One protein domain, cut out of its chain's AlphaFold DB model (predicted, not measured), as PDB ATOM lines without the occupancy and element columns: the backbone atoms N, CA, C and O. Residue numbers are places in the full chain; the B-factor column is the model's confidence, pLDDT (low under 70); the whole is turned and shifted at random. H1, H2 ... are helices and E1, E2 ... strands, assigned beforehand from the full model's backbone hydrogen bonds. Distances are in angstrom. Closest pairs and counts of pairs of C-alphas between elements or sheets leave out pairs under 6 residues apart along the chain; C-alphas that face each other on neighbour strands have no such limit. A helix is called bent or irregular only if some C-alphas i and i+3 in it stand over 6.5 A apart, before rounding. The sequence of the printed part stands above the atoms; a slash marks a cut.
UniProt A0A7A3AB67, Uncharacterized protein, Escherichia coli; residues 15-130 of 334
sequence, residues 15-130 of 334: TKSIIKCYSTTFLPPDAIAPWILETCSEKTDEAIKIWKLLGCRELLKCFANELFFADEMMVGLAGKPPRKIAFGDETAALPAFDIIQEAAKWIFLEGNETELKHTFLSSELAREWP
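What this domain is: This is residues 15 to 130 of the 334 residues of an uncharacterized protein of Escherichia coli (UniProt A0A7A3AB67). A kinked helix, H3, sits nearest the middle, with H2 crossing it on one side and H4 folding back from its end; a small sheet, E1 E2 E3, forms one side, grazed by H4. The long stretch 19 to 45 starts beside E1 and crosses to the far end of H2, where residues 41 to 48 stick out. The printed part has 116 residues, in order H1 H2 E1 E2 E3 H3 H4; the antiparallel sheet runs E1 E2 E3, and the class is mostly helix. It is compact and rounded, with a radius of gyration of the C-alphas of 14.1 A, spanning 42 by 35 by 27 A.

How they stand to each other: H1, residues 15 to 18, is close to but not clearly touching H4, residues 114 to 128, with C-alphas 18 and 115 closest at 6.3 A. Residues 20 to 21 pair parallel with 66 to 67 of E1, residues 66 to 69. H2, residues 46 to 61, touches H3, residues 90 to 109, the same way at a steep tilt of 65 degrees; C-alphas 57 and 90 are closest, 5.6 A. E1, E2, residues 73 to 77, and E3, residues 83 to 86, form a meander, each strand the antiparallel neighbour of the one before. N 74 and O 68 are 2.9 A apart, N 75 and O 85 2.8 A, within hydrogen-bond range. H3 and H4 form a helical hairpin, opposite ways at a steep tilt of 38 degrees, touching through residues 106 to 108 and 114 to 118 alone; C-alphas 107 and 114 are closest, 5.3 A. H4 only grazes the sheet, with residues 119 to 127. Every O i to N i+4 pair is within range in H2 and H4, 10 of 16 in H3; H1 is too short for one.

Where its parts are: H1 begins at C-alpha 15, (-28.644, 20.395, 48.154). H2 is 23.5 A long, H3 22.8 A and H4 21.8 A. H3 is irregular, C-alphas 95 and 98 being 7.8 A apart, with a kink of 81 degrees near residue 97. H4 ends at C-alpha 128, (-37.799, 31.754, 29.549).

The domain as a whole: The C-alphas of Lys 43 and Pro 81 are farthest apart, 42.4 A. The printed part has no cut; the link H1 to H2 is long, the others tight. Residues 40 to 44 and 111 to 112 have pLDDT under 70.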
ATOM      1  N   THR A  15     -28.405  19.039  48.668       78.31
ATOM      2  CA  THR A  15     -28.644  20.395  48.154       78.31
ATOM      3  C   THR A  15     -27.355  21.200  48.084       78.31
ATOM      4  O   THR A  15     -27.051  21.786  47.047       78.31
ATOM      5  N   LYS A  16     -26.550  21.185  49.151       79.75
ATOM      6  CA  LYS A  16     -25.277  21.917  49.217       79.75
ATOM      7  C   LYS A  16     -24.216  21.366  48.257       79.75
ATOM      8  O   LYS A  16     -23.296  22.098  47.913       79.75
ATOM      9  N   SER A  17     -24.334  20.114  47.803       82.31
ATOM     10  CA  SER A  17     -23.448  19.568  46.763       82.31
ATOM     11  C   SER A  17     -23.792  20.032  45.346       82.31
ATOM     12  O   SER A  17     -22.908  20.053  44.497       82.31
ATOM     13  N   ILE A  18     -25.052  20.395  45.080       85.50
ATOM     14  CA  ILE A  18     -25.528  20.789  43.740       85.50
ATOM     15  C   ILE A  18     -25.502  22.317  43.571       85.50
ATOM     16  O   ILE A  18     -25.264  22.825  42.474       85.50
ATOM     17  N   ILE A  19     -25.732  23.059  44.657       90.56
ATOM     18  CA  ILE A  19     -25.933  24.511  44.642       90.56
ATOM     19  C   ILE A  19     -24.672  25.219  45.130       90.56
ATOM     20  O   ILE A  19     -24.223  25.025  46.262       90.56
ATOM     21  N   LYS A  20     -24.118  26.104  44.298       89.56
ATOM     22  CA  LYS A  20     -22.951  26.911  44.665       89.56
ATOM     23  C   LYS A  20     -23.372  28.037  45.598       89.56
ATOM     24  O   LYS A  20     -24.108  28.941  45.212       89.56
ATOM     25  N   CYS A  21     -22.880  27.992  46.824       89.12
ATOM     26  CA  CYS A  21     -23.215  28.972  47.846       89.12
ATOM     27  C   CYS A  21     -22.023  29.892  48.106       89.12
ATOM     28  O   CYS A  21     -20.954  29.420  48.487       89.12
ATOM     29  N   TYR A  22     -22.220  31.197  47.935       88.38
ATOM     30  CA  TYR A  22     -21.204  32.221  48.209       88.38
ATOM     31  C   TYR A  22     -21.594  33.146  49.374       88.38
ATOM     32  O   TYR A  22     -20.856  34.070  49.702       88.38
ATOM     33  N   SER A  23     -22.753  32.910  49.998       83.62
ATOM     34  CA  SER A  23     -23.239  33.636  51.176       83.62
ATOM     35  C   SER A  23     -23.178  32.761  52.429       83.62
ATOM     36  O   SER A  23     -23.321  31.544  52.347       83.62
ATOM     37  N   THR A  24     -23.000  33.378  53.598       82.62
ATOM     38  CA  THR A  24     -23.060  32.707  54.909       82.62
ATOM     39  C   THR A  24     -24.460  32.719  55.524       82.62
ATOM     40  O   THR A  24     -24.757  31.893  56.382       82.62
ATOM     41  N   THR A  25     -25.330  33.633  55.086       84.19
ATOM     42  CA  THR A  25     -26.680  33.841  55.640       84.19
ATOM     43  C   THR A  25     -27.787  33.374  54.698       84.19
ATOM     44  O   THR A  25     -28.898  33.086  55.141       84.19
ATOM     45  N   PHE A  26     -27.491  33.257  53.402       90.38
ATOM     46  CA  PHE A  26     -28.431  32.828  52.370       90.38
ATOM     47  C   PHE A  26     -28.002  31.478  51.792       90.38
ATOM     48  O   PHE A  26     -27.411  31.386  50.717       90.38
ATOM     49  N   LEU A  27     -28.262  30.432  52.575       89.88
ATOM     50  CA  LEU A  27     -27.907  29.045  52.281       89.88
ATOM     51  C   LEU A  27     -29.165  28.200  52.035       89.88
ATOM     52  O   LEU A  27     -30.211  28.503  52.622       89.88
ATOM     53  N   PRO A  28     -29.073  27.141  51.210       91.31
ATOM     54  CA  PRO A  28     -30.143  26.172  51.059       91.31
ATOM     55  C   PRO A  28     -30.214  25.276  52.308       91.31
ATOM     56  O   PRO A  28     -29.206  25.108  53.013       91.31
ATOM     57  N   PRO A  29     -31.377  24.667  52.585       91.00
ATOM     58  CA  PRO A  29     -31.551  23.791  53.736       91.00
ATOM     59  C   PRO A  29     -30.671  22.538  53.628       91.00
ATOM     60  O   PRO A  29     -30.485  21.992  52.541       91.00
ATOM     61  N   ASP A  30     -30.174  22.043  54.767       86.25
ATOM     62  CA  ASP A  30     -29.365  20.815  54.838       86.25
ATOM     63  C   ASP A  30     -30.140  19.559  54.420       86.25
ATOM     64  O   ASP A  30     -29.588  18.652  53.795       86.25
ATOM     65  N   ALA A  31     -31.429  19.520  54.738       86.19
ATOM     66  CA  ALA A  31     -32.343  18.469  54.332       86.19
ATOM     67  C   ALA A  31     -33.611  19.101  53.757       86.19
ATOM     68  O   ALA A  31     -34.173  20.021  54.348       86.19
ATOM     69  N   ILE A  32     -34.073  18.579  52.620       88.81
ATOM     70  CA  ILE A  32     -35.309  19.038  51.973       88.81
ATOM     71  C   ILE A  32     -36.550  18.382  52.575       88.81
ATOM     72  O   ILE A  32     -37.598  19.016  52.631       88.81
ATOM     73  N   ALA A  33     -36.438  17.138  53.053       87.62
ATOM     74  CA  ALA A  33     -37.575  16.365  53.552       87.62
ATOM     75  C   ALA A  33     -38.458  17.111  54.581       87.62
ATOM     76  O   ALA A  33     -39.673  17.064  54.419       87.62
ATOM     77  N   PRO A  34     -37.917  17.873  55.561       90.25
ATOM     78  CA  PRO A  34     -38.736  18.624  56.523       90.25
ATOM     79  C   PRO A  34     -39.614  19.727  55.913       90.25
ATOM     80  O   PRO A  34     -40.546  20.200  56.561       90.25
ATOM     81  N   TRP A  35     -39.304  20.162  54.692       92.00
ATOM     82  CA  TRP A  35     -40.020  21.220  53.978       92.00
ATOM     83  C   TRP A  35     -41.034  20.669  52.976       92.00
ATOM     84  O   TRP A  35     -41.746  21.444  52.341       92.00
ATOM     85  N   ILE A  36     -41.114  19.344  52.828       90.62
ATOM     86  CA  ILE A  36     -42.026  18.684  51.900       90.62
ATOM     87  C   ILE A  36     -43.241  18.131  52.651       90.62
ATOM     88  O   ILE A  36     -43.105  17.396  53.624       90.62
ATOM     89  N   LEU A  37     -44.448  18.445  52.171       88.56
ATOM     90  CA  LEU A  37     -45.686  17.901  52.737       88.56
ATOM     91  C   LEU A  37     -45.846  16.410  52.398       88.56
ATOM     92  O   LEU A  37     -45.957  16.054  51.220       88.56
ATOM     93  N   GLU A  38     -45.947  15.556  53.418       78.12
ATOM     94  CA  GLU A  38     -46.314  14.138  53.262       78.12
ATOM     95  C   GLU A  38     -47.798  13.972  52.907       78.12
ATOM     96  O   GLU A  38     -48.144  13.269  51.959       78.12
ATOM     97  N   THR A  39     -48.678  14.683  53.616       70.00
ATOM     98  CA  THR A  39     -50.130  14.685  53.393       70.00
ATOM     99  C   THR A  39     -50.660  16.111  53.383       70.00
ATOM    100  O   THR A  39     -50.338  16.899  54.274       70.00
ATOM    101  N   CYS A  40     -51.494  16.449  52.400       60.75
ATOM    102  CA  CYS A  40     -52.144  17.754  52.355       60.75
ATOM    103  C   CYS A  40     -53.201  17.822  53.468       60.75
ATOM    104  O   CYS A  40     -54.160  17.054  53.455       60.75
ATOM    105  N   SER A  41     -53.004  18.689  54.464       62.00
ATOM    106  CA  SER A  41     -54.019  18.955  55.486       62.00
ATOM    107  C   SER A  41     -54.822  20.188  55.089       62.00
ATOM    108  O   SER A  41     -54.246  21.245  54.839       62.00
ATOM    109  N   GLU A  42     -56.149  20.068  55.066       60.28
ATOM    110  CA  GLU A  42     -57.068  21.192  54.823       60.28
ATOM    111  C   GLU A  42     -57.145  22.163  56.016       60.28
ATOM    112  O   GLU A  42     -57.707  23.255  55.910       60.28
ATOM    113  N   LYS A  43     -56.567  21.796  57.169       66.69
ATOM    114  CA  LYS A  43     -56.573  22.649  58.356       66.69
ATOM    115  C   LYS A  43     -55.692  23.871  58.128       66.69
ATOM    116  O   LYS A  43     -54.511  23.764  57.816       66.69
ATOM    117  N   THR A  44     -56.280  25.050  58.290       66.25
ATOM    118  CA  THR A  44     -55.607  26.336  58.086       66.25
ATOM    119  C   THR A  44     -55.203  26.949  59.428       66.25
ATOM    120  O   THR A  44     -55.631  28.045  59.778       66.25
ATOM    121  N   ASP A  45     -54.391  26.225  60.199       83.56
ATOM    122  CA  ASP A  45     -53.850  26.740  61.460       83.56
ATOM    123  C   ASP A  45     -52.774  27.805  61.187       83.56
ATOM    124  O   ASP A  45     -52.026  27.714  60.208       83.56
ATOM    125  N   GLU A  46     -52.644  28.809  62.061       87.38
ATOM    126  CA  GLU A  46     -51.621  29.862  61.908       87.38
ATOM    127  C   GLU A  46     -50.194  29.295  61.848       87.38
ATOM    128  O   GLU A  46     -49.362  29.757  61.067       87.38
ATOM    129  N   ALA A  47     -49.925  28.213  62.583       88.75
ATOM    130  CA  ALA A  47     -48.650  27.503  62.506       88.75
ATOM    131  C   ALA A  47     -48.363  26.958  61.094       88.75
ATOM    132  O   ALA A  47     -47.230  27.034  60.621       88.75
ATOM    133  N   ILE A  48     -49.387  26.455  60.394       87.19
ATOM    134  CA  ILE A  48     -49.261  25.933  59.026       87.19
ATOM    135  C   ILE A  48     -48.999  27.085  58.054       87.19
ATOM    136  O   ILE A  48     -48.176  26.936  57.154       87.19
ATOM    137  N   LYS A  49     -49.627  28.253  58.238       88.50
ATOM    138  CA  LYS A  49     -49.353  29.433  57.395       88.50
ATOM    139  C   LYS A  49     -47.899  29.892  57.519       88.50
ATOM    140  O   LYS A  49     -47.235  30.081  56.501       88.50
ATOM    141  N   ILE A  50     -47.391  29.998  58.750       91.12
ATOM    142  CA  ILE A  50     -45.989  30.356  59.015       91.12
ATOM    143  C   ILE A  50     -45.049  29.306  58.414       91.12
ATOM    144  O   ILE A  50     -44.084  29.650  57.733       91.12
ATOM    145  N   TRP A  51     -45.353  28.021  58.612       92.25
ATOM    146  CA  TRP A  51     -44.556  26.936  58.049       92.25
ATOM    147  C   TRP A  51     -44.545  26.956  56.516       92.25
ATOM    148  O   TRP A  51     -43.481  26.795  55.930       92.25
ATOM    149  N   LYS A  52     -45.683  27.210  55.855       91.81
ATOM    150  CA  LYS A  52     -45.753  27.323  54.389       91.81
ATOM    151  C   LYS A  52     -44.889  28.467  53.869       91.81
ATOM    152  O   LYS A  52     -44.204  28.279  52.873       91.81
ATOM    153  N   LEU A  53     -44.880  29.617  54.544       92.69
ATOM    154  CA  LEU A  53     -44.020  30.745  54.174       92.69
ATOM    155  C   LEU A  53     -42.533  30.380  54.279       92.69
ATOM    156  O   LEU A  53     -41.787  30.552  53.315       92.69
ATOM    157  N   LEU A  54     -42.119  29.807  55.412       93.12
ATOM    158  CA  LEU A  54     -40.736  29.369  55.617       93.12
ATOM    159  C   LEU A  54     -40.336  28.266  54.628       93.12
ATOM    160  O   LEU A  54     -39.286  28.348  53.999       93.12
ATOM    161  N   GLY A  55     -41.199  27.269  54.440       92.94
ATOM    162  CA  GLY A  55     -40.988  26.177  53.496       92.94
ATOM    163  C   GLY A  55     -40.910  26.663  52.055       92.94
ATOM    164  O   GLY A  55     -40.051  26.201  51.312       92.94
ATOM    165  N   CYS A  56     -41.737  27.636  51.665       94.38
ATOM    166  CA  CYS A  56     -41.673  28.261  50.346       94.38
ATOM    167  C   CYS A  56     -40.279  28.851  50.118       94.38
ATOM    168  O   CYS A  56     -39.596  28.482  49.164       94.38
ATOM    169  N   ARG A  57     -39.808  29.681  51.055       94.88
ATOM    170  CA  ARG A  57     -38.480  30.295  50.990       94.88
ATOM    171  C   ARG A  57     -37.359  29.259  50.899       94.88
ATOM    172  O   ARG A  57     -36.468  29.409  50.066       94.88
ATOM    173  N   GLU A  58     -37.374  28.226  51.739       94.75
ATOM    174  CA  GLU A  58     -36.315  27.209  51.742       94.75
ATOM    175  C   GLU A  58     -36.311  26.354  50.468       94.75
ATOM    176  O   GLU A  58     -35.241  26.081  49.926       94.75
ATOM    177  N   LEU A  59     -37.482  25.992  49.936       95.31
ATOM    178  CA  LEU A  59     -37.588  25.232  48.689       95.31
ATOM    179  C   LEU A  59     -37.183  26.057  47.463       95.31
ATOM    180  O   LEU A  59     -36.527  25.530  46.568       95.31
ATOM    181  N   LEU A  60     -37.506  27.353  47.427       95.25
ATOM    182  CA  LEU A  60     -37.111  28.247  46.333       95.25
ATOM    183  C   LEU A  60     -35.592  28.310  46.163       95.25
ATOM    184  O   LEU A  60     -35.088  28.231  45.042       95.25
ATOM    185  N   LYS A  61     -34.848  28.382  47.272       94.81
ATOM    186  CA  LYS A  61     -33.378  28.338  47.246       94.81
ATOM    187  C   LYS A  61     -32.849  27.069  46.579       94.81
ATOM    188  O   LYS A  61     -31.786  27.109  45.971       94.81
ATOM    189  N   CYS A  62     -33.580  25.957  46.675       94.38
ATOM    190  CA  CYS A  62     -33.177  24.672  46.112       94.38
ATOM    191  C   CYS A  62     -33.307  24.573  44.586       94.38
ATOM    192  O   CYS A  62     -32.823  23.596  44.025       94.38
ATOM    193  N   PHE A  63     -33.956  25.531  43.919       93.81
ATOM    194  CA  PHE A  63     -34.081  25.557  42.453       93.81
ATOM    195  C   PHE A  63     -32.995  26.395  41.763       93.81
ATOM    196  O   PHE A  63     -32.924  26.441  40.534       93.81
ATOM    197  N   ALA A  64     -32.168  27.082  42.551       94.12
ATOM    198  CA  ALA A  64     -31.059  27.891  42.082       94.12
ATOM    199  C   ALA A  64     -29.806  27.048  41.826       94.12
ATOM    200  O   ALA A  64     -29.525  26.099  42.549       94.12
ATOM    201  N   ASN A  65     -28.963  27.462  40.880       94.06
ATOM    202  CA  ASN A  65     -27.610  26.907  40.756       94.06
ATOM    203  C   ASN A  65     -26.606  27.656  41.630       94.06
ATOM    204  O   ASN A  65     -25.614  27.068  42.059       94.06
ATOM    205  N   GLU A  66     -26.842  28.945  41.869       93.88
ATOM    206  CA  GLU A  66     -25.976  29.784  42.690       93.88
ATOM    207  C   GLU A  66     -26.801  30.637  43.654       93.88
ATOM    208  O   GLU A  66     -27.808  31.223  43.258       93.88
ATOM    209  N   LEU A  67     -26.346  30.745  44.901       95.06
ATOM    210  CA  LEU A  67     -26.907  31.640  45.912       95.06
ATOM    211  C   LEU A  67     -25.790  32.541  46.428       95.06
ATOM    212  O   LEU A  67     -24.760  32.063  46.914       95.06
ATOM    213  N   PHE A  68     -25.969  33.851  46.302       93.75
ATOM    214  CA  PHE A  68     -24.961  34.825  46.708       93.75
ATOM    215  C   PHE A  68     -25.604  36.118  47.193       93.75
ATOM    216  O   PHE A  68     -26.786  36.373  46.969       93.75
ATOM    217  N   PHE A  69     -24.810  36.921  47.891       91.75
ATOM    218  CA  PHE A  69     -25.193  38.256  48.315       91.75
ATOM    219  C   PHE A  69     -24.351  39.264  47.536       91.75
ATOM    220  O   PHE A  69     -23.134  39.099  47.438       91.75
ATOM    221  N   ALA A  70     -25.005  40.261  46.953       85.44
ATOM    222  CA  ALA A  70     -24.348  41.423  46.365       85.44
ATOM    223  C   ALA A  70     -24.806  42.659  47.151       85.44
ATOM    224  O   ALA A  70     -24.351  42.846  48.275       85.44
ATOM    225  N   ASP A  71     -25.761  43.415  46.612       87.12
ATOM    226  CA  ASP A  71     -26.489  44.464  47.341       87.12
ATOM    227  C   ASP A  71     -27.782  43.919  47.977       87.12
ATOM    228  O   ASP A  71     -28.256  44.410  49.002       87.12
ATOM    229  N   GLU A  72     -28.317  42.845  47.396       92.44
ATOM    230  CA  GLU A  72     -29.468  42.085  47.874       92.44
ATOM    231  C   GLU A  72     -29.212  40.571  47.739       92.44
ATOM    232  O   GLU A  72     -28.154  40.135  47.263       92.44
ATOM    233  N   MET A  73     -30.158  39.744  48.199       94.62
ATOM    234  CA  MET A  73     -30.093  38.294  47.996       94.62
ATOM    235  C   MET A  73     -30.280  37.986  46.511       94.62
ATOM    236  O   MET A  73     -31.284  38.380  45.928       94.62
ATOM    237  N   MET A  74     -29.337  37.263  45.909       95.12
ATOM    238  CA  MET A  74     -29.328  36.972  44.477       95.12
ATOM    239  C   MET A  74     -29.330  35.468  44.206       95.12
ATOM    240  O   MET A  74     -28.724  34.674  44.933       95.12
ATOM    241  N   VAL A  75     -29.963  35.101  43.094       95.31
ATOM    242  CA  VAL A  75     -30.046  33.744  42.559       95.31
ATOM    243  C   VAL A  75     -29.399  33.687  41.179       95.31
ATOM    244  O   VAL A  75     -29.685  34.507  40.306       95.31
ATOM    245  N   GLY A  76     -28.534  32.696  40.969       92.94
ATOM    246  CA  GLY A  76     -27.989  32.339  39.665       92.94
ATOM    247  C   GLY A  76     -28.694  31.119  39.075       92.94
ATOM    248  O   GLY A  76     -28.755  30.072  39.720       92.94
ATOM    249  N   LEU A  77     -29.169  31.233  37.834       91.69
ATOM    250  CA  LEU A  77     -29.675  30.115  37.037       91.69
ATOM    251  C   LEU A  77     -28.711  29.806  35.884       91.69
ATOM    252  O   LEU A  77     -28.395  30.664  35.052       91.69
ATOM    253  N   ALA A  78     -28.263  28.557  35.826       78.75
ATOM    254  CA  ALA A  78     -27.346  28.026  34.830       78.75
ATOM    255  C   ALA A  78     -28.127  27.554  33.594       78.75
ATOM    256  O   ALA A  78     -28.341  26.362  33.384       78.75
ATOM    257  N   GLY A  79     -28.579  28.508  32.781       75.38
ATOM    258  CA  GLY A  79     -29.116  28.249  31.443       75.38
ATOM    259  C   GLY A  79     -28.306  28.925  30.347       75.38
ATOM    260  O   GLY A  79     -27.195  29.411  30.566       75.38
ATOM    261  N   LYS A  80     -28.871  28.957  29.138       74.88
ATOM    262  CA  LYS A  80     -28.303  29.662  27.982       74.88
ATOM    263  C   LYS A  80     -29.318  30.699  27.477       74.88
ATOM    264  O   LYS A  80     -30.263  30.300  26.799       74.88
ATOM    265  N   PRO A  81     -29.131  32.000  27.772       82.44
ATOM    266  CA  PRO A  81     -28.050  32.588  28.576       82.44
ATOM    267  C   PRO A  81     -28.222  32.347  30.093       82.44
ATOM    268  O   PRO A  81     -29.348  32.145  30.552       82.44
ATOM    269  N   PRO A  82     -27.133  32.384  30.886       86.12
ATOM    270  CA  PRO A  82     -27.232  32.328  32.341       86.12
ATOM    271  C   PRO A  82     -27.887  33.603  32.880       86.12
ATOM    272  O   PRO A  82     -27.716  34.688  32.318       86.12
ATOM    273  N   ARG A  83     -28.629  33.483  33.985       89.50
ATOM    274  CA  ARG A  83     -29.361  34.598  34.603       89.50
ATOM    275  C   ARG A  83     -28.897  34.806  36.039       89.50
ATOM    276  O   ARG A  83     -28.732  33.836  36.771       89.50
ATOM    277  N   LYS A  84     -28.710  36.066  36.436       93.38
ATOM    278  CA  LYS A  84     -28.518  36.488  37.829       93.38
ATOM    279  C   LYS A  84     -29.677  37.410  38.186       93.38
ATOM    280  O   LYS A  84     -29.855  38.417  37.511       93.38
ATOM    281  N   ILE A  85     -30.485  37.020  39.163       94.88
ATOM    282  CA  ILE A  85     -31.796  37.616  39.440       94.88
ATOM    283  C   ILE A  85     -31.887  37.905  40.941       94.88
ATOM    284  O   ILE A  85     -31.410  37.104  41.746       94.88
ATOM    285  N   ALA A  86     -32.493  39.030  41.317       95.88
ATOM    286  CA  ALA A  86     -32.826  39.330  42.708       95.88
ATOM    287  C   ALA A  86     -33.777  38.269  43.277       95.88
ATOM    288  O   ALA A  86     -34.701  37.845  42.587       95.88
ATOM    289  N   PHE A  87     -33.589  37.829  44.520       95.19
ATOM    290  CA  PHE A  87     -34.440  36.802  45.128       95.19
ATOM    291  C   PHE A  87     -35.888  37.292  45.286       95.19
ATOM    292  O   PHE A  87     -36.816  36.579  44.913       95.19
ATOM    293  N   GLY A  88     -36.076  38.534  45.740       93.56
ATOM    294  CA  GLY A  88     -37.396  39.131  45.961       93.56
ATOM    295  C   GLY A  88     -38.081  38.662  47.246       93.56
ATOM    296  O   GLY A  88     -37.451  38.059  48.113       93.56
ATOM    297  N   ASP A  89     -39.373  38.974  47.363       93.19
ATOM    298  CA  ASP A  89     -40.209  38.613  48.511       93.19
ATOM    299  C   ASP A  89     -40.833  37.220  48.328       93.19
ATOM    300  O   ASP A  89     -41.612  36.989  47.398       93.19
ATOM    301  N   GLU A  90     -40.535  36.296  49.245       91.31
ATOM    302  CA  GLU A  90     -41.100  34.943  49.259       91.31
ATOM    303  C   GLU A  90     -42.638  34.897  49.316       91.31
ATOM    304  O   GLU A  90     -43.229  33.901  48.880       91.31
ATOM    305  N   THR A  91     -43.309  35.952  49.798       92.25
ATOM    306  CA  THR A  91     -44.779  35.996  49.812       92.25
ATOM    307  C   THR A  91     -45.375  35.990  48.402       92.25
ATOM    308  O   THR A  91     -46.452  35.423  48.204       92.25
ATOM    309  N   ALA A  92     -44.653  36.511  47.401       92.56
ATOM    310  CA  ALA A  92     -45.085  36.525  46.003       92.56
ATOM    311  C   ALA A  92     -45.185  35.112  45.397       92.56
ATOM    312  O   ALA A  92     -45.983  34.873  44.493       92.56
ATOM    313  N   ALA A  93     -44.408  34.158  45.918       92.81
ATOM    314  CA  ALA A  93     -44.378  32.776  45.442       92.81
ATOM    315  C   ALA A  93     -45.357  31.846  46.184       92.81
ATOM    316  O   ALA A  93     -45.604  30.730  45.724       92.81
ATOM    317  N   LEU A  94     -45.953  32.288  47.301       92.56
ATOM    318  CA  LEU A  94     -46.906  31.490  48.087       92.56
ATOM    319  C   LEU A  94     -48.084  30.918  47.278       92.56
ATOM    320  O   LEU A  94     -48.431  29.759  47.515       92.56
ATOM    321  N   PRO A  95     -48.699  31.643  46.319       92.94
ATOM    322  CA  PRO A  95     -49.762  31.075  45.487       92.94
ATOM    323  C   PRO A  95     -49.310  29.861  44.663       92.94
ATOM    324  O   PRO A  95     -50.130  29.023  44.301       92.94
ATOM    325  N   ALA A  96     -48.009  29.744  44.388       92.75
ATOM    326  CA  ALA A  96     -47.395  28.642  43.657       92.75
ATOM    327  C   ALA A  96     -46.818  27.554  44.585       92.75
ATOM    328  O   ALA A  96     -46.062  26.693  44.135       92.75
ATOM    329  N   PHE A  97     -47.159  27.552  45.877       93.62
ATOM    330  CA  PHE A  97     -46.578  26.613  46.838       93.62
ATOM    331  C   PHE A  97     -46.777  25.140  46.448       93.62
ATOM    332  O   PHE A  97     -45.858  24.341  46.607       93.62
ATOM    333  N   ASP A  98     -47.928  24.781  45.878       92.81
ATOM    334  CA  ASP A  98     -48.206  23.398  45.476       92.81
ATOM    335  C   ASP A  98     -47.288  22.932  44.335       92.81
ATOM    336  O   ASP A  98     -46.742  21.830  44.388       92.81
ATOM    337  N   ILE A  99     -47.030  23.790  43.341       94.06
ATOM    338  CA  ILE A  99     -46.109  23.461  42.242       94.06
ATOM    339  C   ILE A  99     -44.642  23.492  42.703       94.06
ATOM    340  O   ILE A  99     -43.825  22.710  42.220       94.06
ATOM    341  N   ILE A 100     -44.304  24.332  43.690       95.88
ATOM    342  CA  ILE A 100     -42.990  24.329  44.356       95.88
ATOM    343  C   ILE A 100     -42.773  22.996  45.086       95.88
ATOM    344  O   ILE A 100     -41.726  22.367  44.930       95.88
ATOM    345  N   GLN A 101     -43.771  22.518  45.832       94.94
ATOM    346  CA  GLN A 101     -43.747  21.200  46.472       94.94
ATOM    347  C   GLN A 101     -43.561  20.083  45.442       94.94
ATOM    348  O   GLN A 101     -42.727  19.196  45.627       94.94
ATOM    349  N   GLU A 102     -44.311  20.131  44.343       93.50
ATOM    350  CA  GLU A 102     -44.254  19.136  43.276       93.50
ATOM    351  C   GLU A 102     -42.876  19.087  42.594       93.50
ATOM    352  O   GLU A 102     -42.300  18.011  42.423       93.50
ATOM    353  N   ALA A 103     -42.311  20.249  42.259       94.69
ATOM    354  CA  ALA A 103     -40.977  20.354  41.675       94.69
ATOM    355  C   ALA A 103     -39.898  19.820  42.631       94.69
ATOM    356  O   ALA A 103     -39.032  19.043  42.220       94.69
ATOM    357  N   ALA A 104     -39.975  20.176  43.916       94.44
ATOM    358  CA  ALA A 104     -39.034  19.704  44.926       94.44
ATOM    359  C   ALA A 104     -39.116  18.182  45.128       94.44
ATOM    360  O   ALA A 104     -38.083  17.511  45.157       94.44
ATOM    361  N   LYS A 105     -40.329  17.619  45.199       92.88
ATOM    362  CA  LYS A 105     -40.547  16.164  45.263       92.88
ATOM    363  C   LYS A 105     -39.930  15.460  44.056       92.88
ATOM    364  O   LYS A 105     -39.144  14.528  44.230       92.88
ATOM    365  N   TRP A 106     -40.216  15.950  42.852       92.62
ATOM    366  CA  TRP A 106     -39.723  15.359  41.609       92.62
ATOM    367  C   TRP A 106     -38.190  15.353  41.512       92.62
ATOM    368  O   TRP A 106     -37.612  14.368  41.045       92.62
ATOM    369  N   ILE A 107     -37.523  16.427  41.951       91.62
ATOM    370  CA  ILE A 107     -36.057  16.545  41.887       91.62
ATOM    371  C   ILE A 107     -35.376  15.722  42.983       91.62
ATOM    372  O   ILE A 107     -34.430  14.988  42.698       91.62
ATOM    373  N   PHE A 108     -35.825  15.867  44.231       89.81
ATOM    374  CA  PHE A 108     -35.047  15.442  45.398       89.81
ATOM    375  C   PHE A 108     -35.540  14.159  46.063       89.81
ATOM    376  O   PHE A 108     -34.752  13.523  46.759       89.81
ATOM    377  N   LEU A 109     -36.809  13.777  45.882       86.81
ATOM    378  CA  LEU A 109     -37.375  12.575  46.507       86.81
ATOM    379  C   LEU A 109     -37.650  11.446  45.510       86.81
ATOM    380  O   LEU A 109     -37.602  10.276  45.882       86.81
ATOM    381  N   GLU A 110     -37.947  11.767  44.253       82.75
ATOM    382  CA  GLU A 110     -38.253  10.753  43.246       82.75
ATOM    383  C   GLU A 110     -36.991  10.247  42.536       82.75
ATOM    384  O   GLU A 110     -36.320  10.999  41.833       82.75
ATOM    385  N   GLY A 111     -36.728   8.940  42.607       67.88
ATOM    386  CA  GLY A 111     -35.698   8.269  41.807       67.88
ATOM    387  C   GLY A 111     -34.256   8.705  42.099       67.88
ATOM    388  O   GLY A 111     -33.970   9.411  43.059       67.88
ATOM    389  N   ASN A 112     -33.338   8.253  41.245       67.50
ATOM    390  CA  ASN A 112     -31.937   8.681  41.255       67.50
ATOM    391  C   ASN A 112     -31.747   9.823  40.232       67.50
ATOM    392  O   ASN A 112     -32.652  10.089  39.445       67.50
ATOM    393  N   GLU A 113     -30.583  10.485  40.218       85.38
ATOM    394  CA  GLU A 113     -30.231  11.584  39.284       85.38
ATOM    395  C   GLU A 113     -30.774  12.987  39.638       85.38
ATOM    396  O   GLU A 113     -31.147  13.778  38.767       85.38
ATOM    397  N   THR A 114     -30.749  13.346  40.926       88.62
ATOM    398  CA  THR A 114     -31.129  14.680  41.432       88.62
ATOM    399  C   THR A 114     -30.457  15.834  40.678       88.62
ATOM    400  O   THR A 114     -31.124  16.791  40.289       88.62
ATOM    401  N   GLU A 115     -29.150  15.742  40.421       88.81
ATOM    402  CA  GLU A 115     -28.383  16.788  39.727       88.81
ATOM    403  C   GLU A 115     -28.867  17.015  38.286       88.81
ATOM    404  O   GLU A 115     -28.979  18.158  37.833       88.81
ATOM    405  N   LEU A 116     -29.225  15.940  37.577       88.38
ATOM    406  CA  LEU A 116     -29.709  16.018  36.199       88.38
ATOM    407  C   LEU A 116     -31.093  16.675  36.137       88.38
ATOM    408  O   LEU A 116     -31.312  17.590  35.342       88.38
ATOM    409  N   LYS A 117     -32.015  16.250  37.009       91.44
ATOM    410  CA  LYS A 117     -33.358  16.842  37.105       91.44
ATOM    411  C   LYS A 117     -33.303  18.317  37.485       91.44
ATOM    412  O   LYS A 117     -33.983  19.132  36.861       91.44
ATOM    413  N   HIS A 118     -32.457  18.657  38.458       93.94
ATOM    414  CA  HIS A 118     -32.200  20.038  38.849       93.94
ATOM    415  C   HIS A 118     -31.686  20.862  37.661       93.94
ATOM    416  O   HIS A 118     -32.215  21.934  37.385       93.94
ATOM    417  N   THR A 119     -30.718  20.333  36.907       90.44
ATOM    418  CA  THR A 119     -30.149  21.003  35.728       90.44
ATOM    419  C   THR A 119     -31.191  21.253  34.637       90.44
ATOM    420  O   THR A 119     -31.224  22.342  34.060       90.44
ATOM    421  N   PHE A 120     -32.066  20.281  34.352       89.56
ATOM    422  CA  PHE A 120     -33.145  20.487  33.383       89.56
ATOM    423  C   PHE A 120     -34.108  21.580  33.835       89.56
ATOM    424  O   PHE A 120     -34.425  22.460  33.038       89.56
ATOM    425  N   LEU A 121     -34.528  21.568  35.103       92.25
ATOM    426  CA  LEU A 121     -35.410  22.608  35.621       92.25
ATOM    427  C   LEU A 121     -34.742  23.987  35.555       92.25
ATOM    428  O   LEU A 121     -35.315  24.922  34.999       92.25
ATOM    429  N   SER A 122     -33.520  24.116  36.075       92.31
ATOM    430  CA  SER A 122     -32.825  25.400  36.147       92.31
ATOM    431  C   SER A 122     -32.525  25.988  34.766       92.31
ATOM    432  O   SER A 122     -32.597  27.203  34.578       92.31
ATOM    433  N   SER A 123     -32.229  25.132  33.781       87.44
ATOM    434  CA  SER A 123     -32.029  25.545  32.390       87.44
ATOM    435  C   SER A 123     -33.317  26.079  31.759       87.44
ATOM    436  O   SER A 123     -33.272  27.108  31.084       87.44
ATOM    437  N   GLU A 124     -34.460  25.419  31.978       87.44
ATOM    438  CA  GLU A 124     -35.748  25.879  31.438       87.44
ATOM    439  C   GLU A 124     -36.206  27.181  32.087       87.44
ATOM    440  O   GLU A 124     -36.636  28.093  31.381       87.44
ATOM    441  N   LEU A 125     -36.033  27.307  33.406       90.25
ATOM    442  CA  LEU A 125     -36.294  28.559  34.110       90.25
ATOM    443  C   LEU A 125     -35.440  29.685  33.503       90.25
ATOM    444  O   LEU A 125     -35.980  30.687  33.045       90.25
ATOM    445  N   ALA A 126     -34.123  29.508  33.387       88.75
ATOM    446  CA  ALA A 126     -33.240  30.530  32.816       88.75
ATOM    447  C   ALA A 126     -33.592  30.933  31.370       88.75
ATOM    448  O   ALA A 126     -33.450  32.108  31.009       88.75
ATOM    449  N   ARG A 127     -34.028  29.970  30.544       80.69
ATOM    450  CA  ARG A 127     -34.332  30.177  29.120       80.69
ATOM    451  C   ARG A 127     -35.490  31.148  28.916       80.69
ATOM    452  O   ARG A 127     -35.403  32.026  28.061       80.69
ATOM    453  N   GLU A 128     -36.548  31.001  29.705       78.06
ATOM    454  CA  GLU A 128     -37.799  31.754  29.549       78.06
ATOM    455  C   GLU A 128     -37.994  32.829  30.625       78.06
ATOM    456  O   GLU A 128     -39.087  33.387  30.762       78.06
ATOM    457  N   TRP A 129     -36.935  33.139  31.384       86.19
ATOM    458  CA  TRP A 129     -37.015  34.105  32.472       86.19
ATOM    459  C   TRP A 129     -37.272  35.532  31.958       86.19
ATOM    460  O   TRP A 129     -36.470  36.033  31.155       86.19
ATOM    461  N   PRO A 130     -38.341  36.210  32.420       83.56
ATOM    462  CA  PRO A 130     -38.578  37.621  32.117       83.56
ATOM    463  C   PRO A 130     -37.497  38.512  32.735       83.56
ATOM    464  O   PRO A 130     -37.063  38.271  33.857       83.56
TER     465      PRO A 130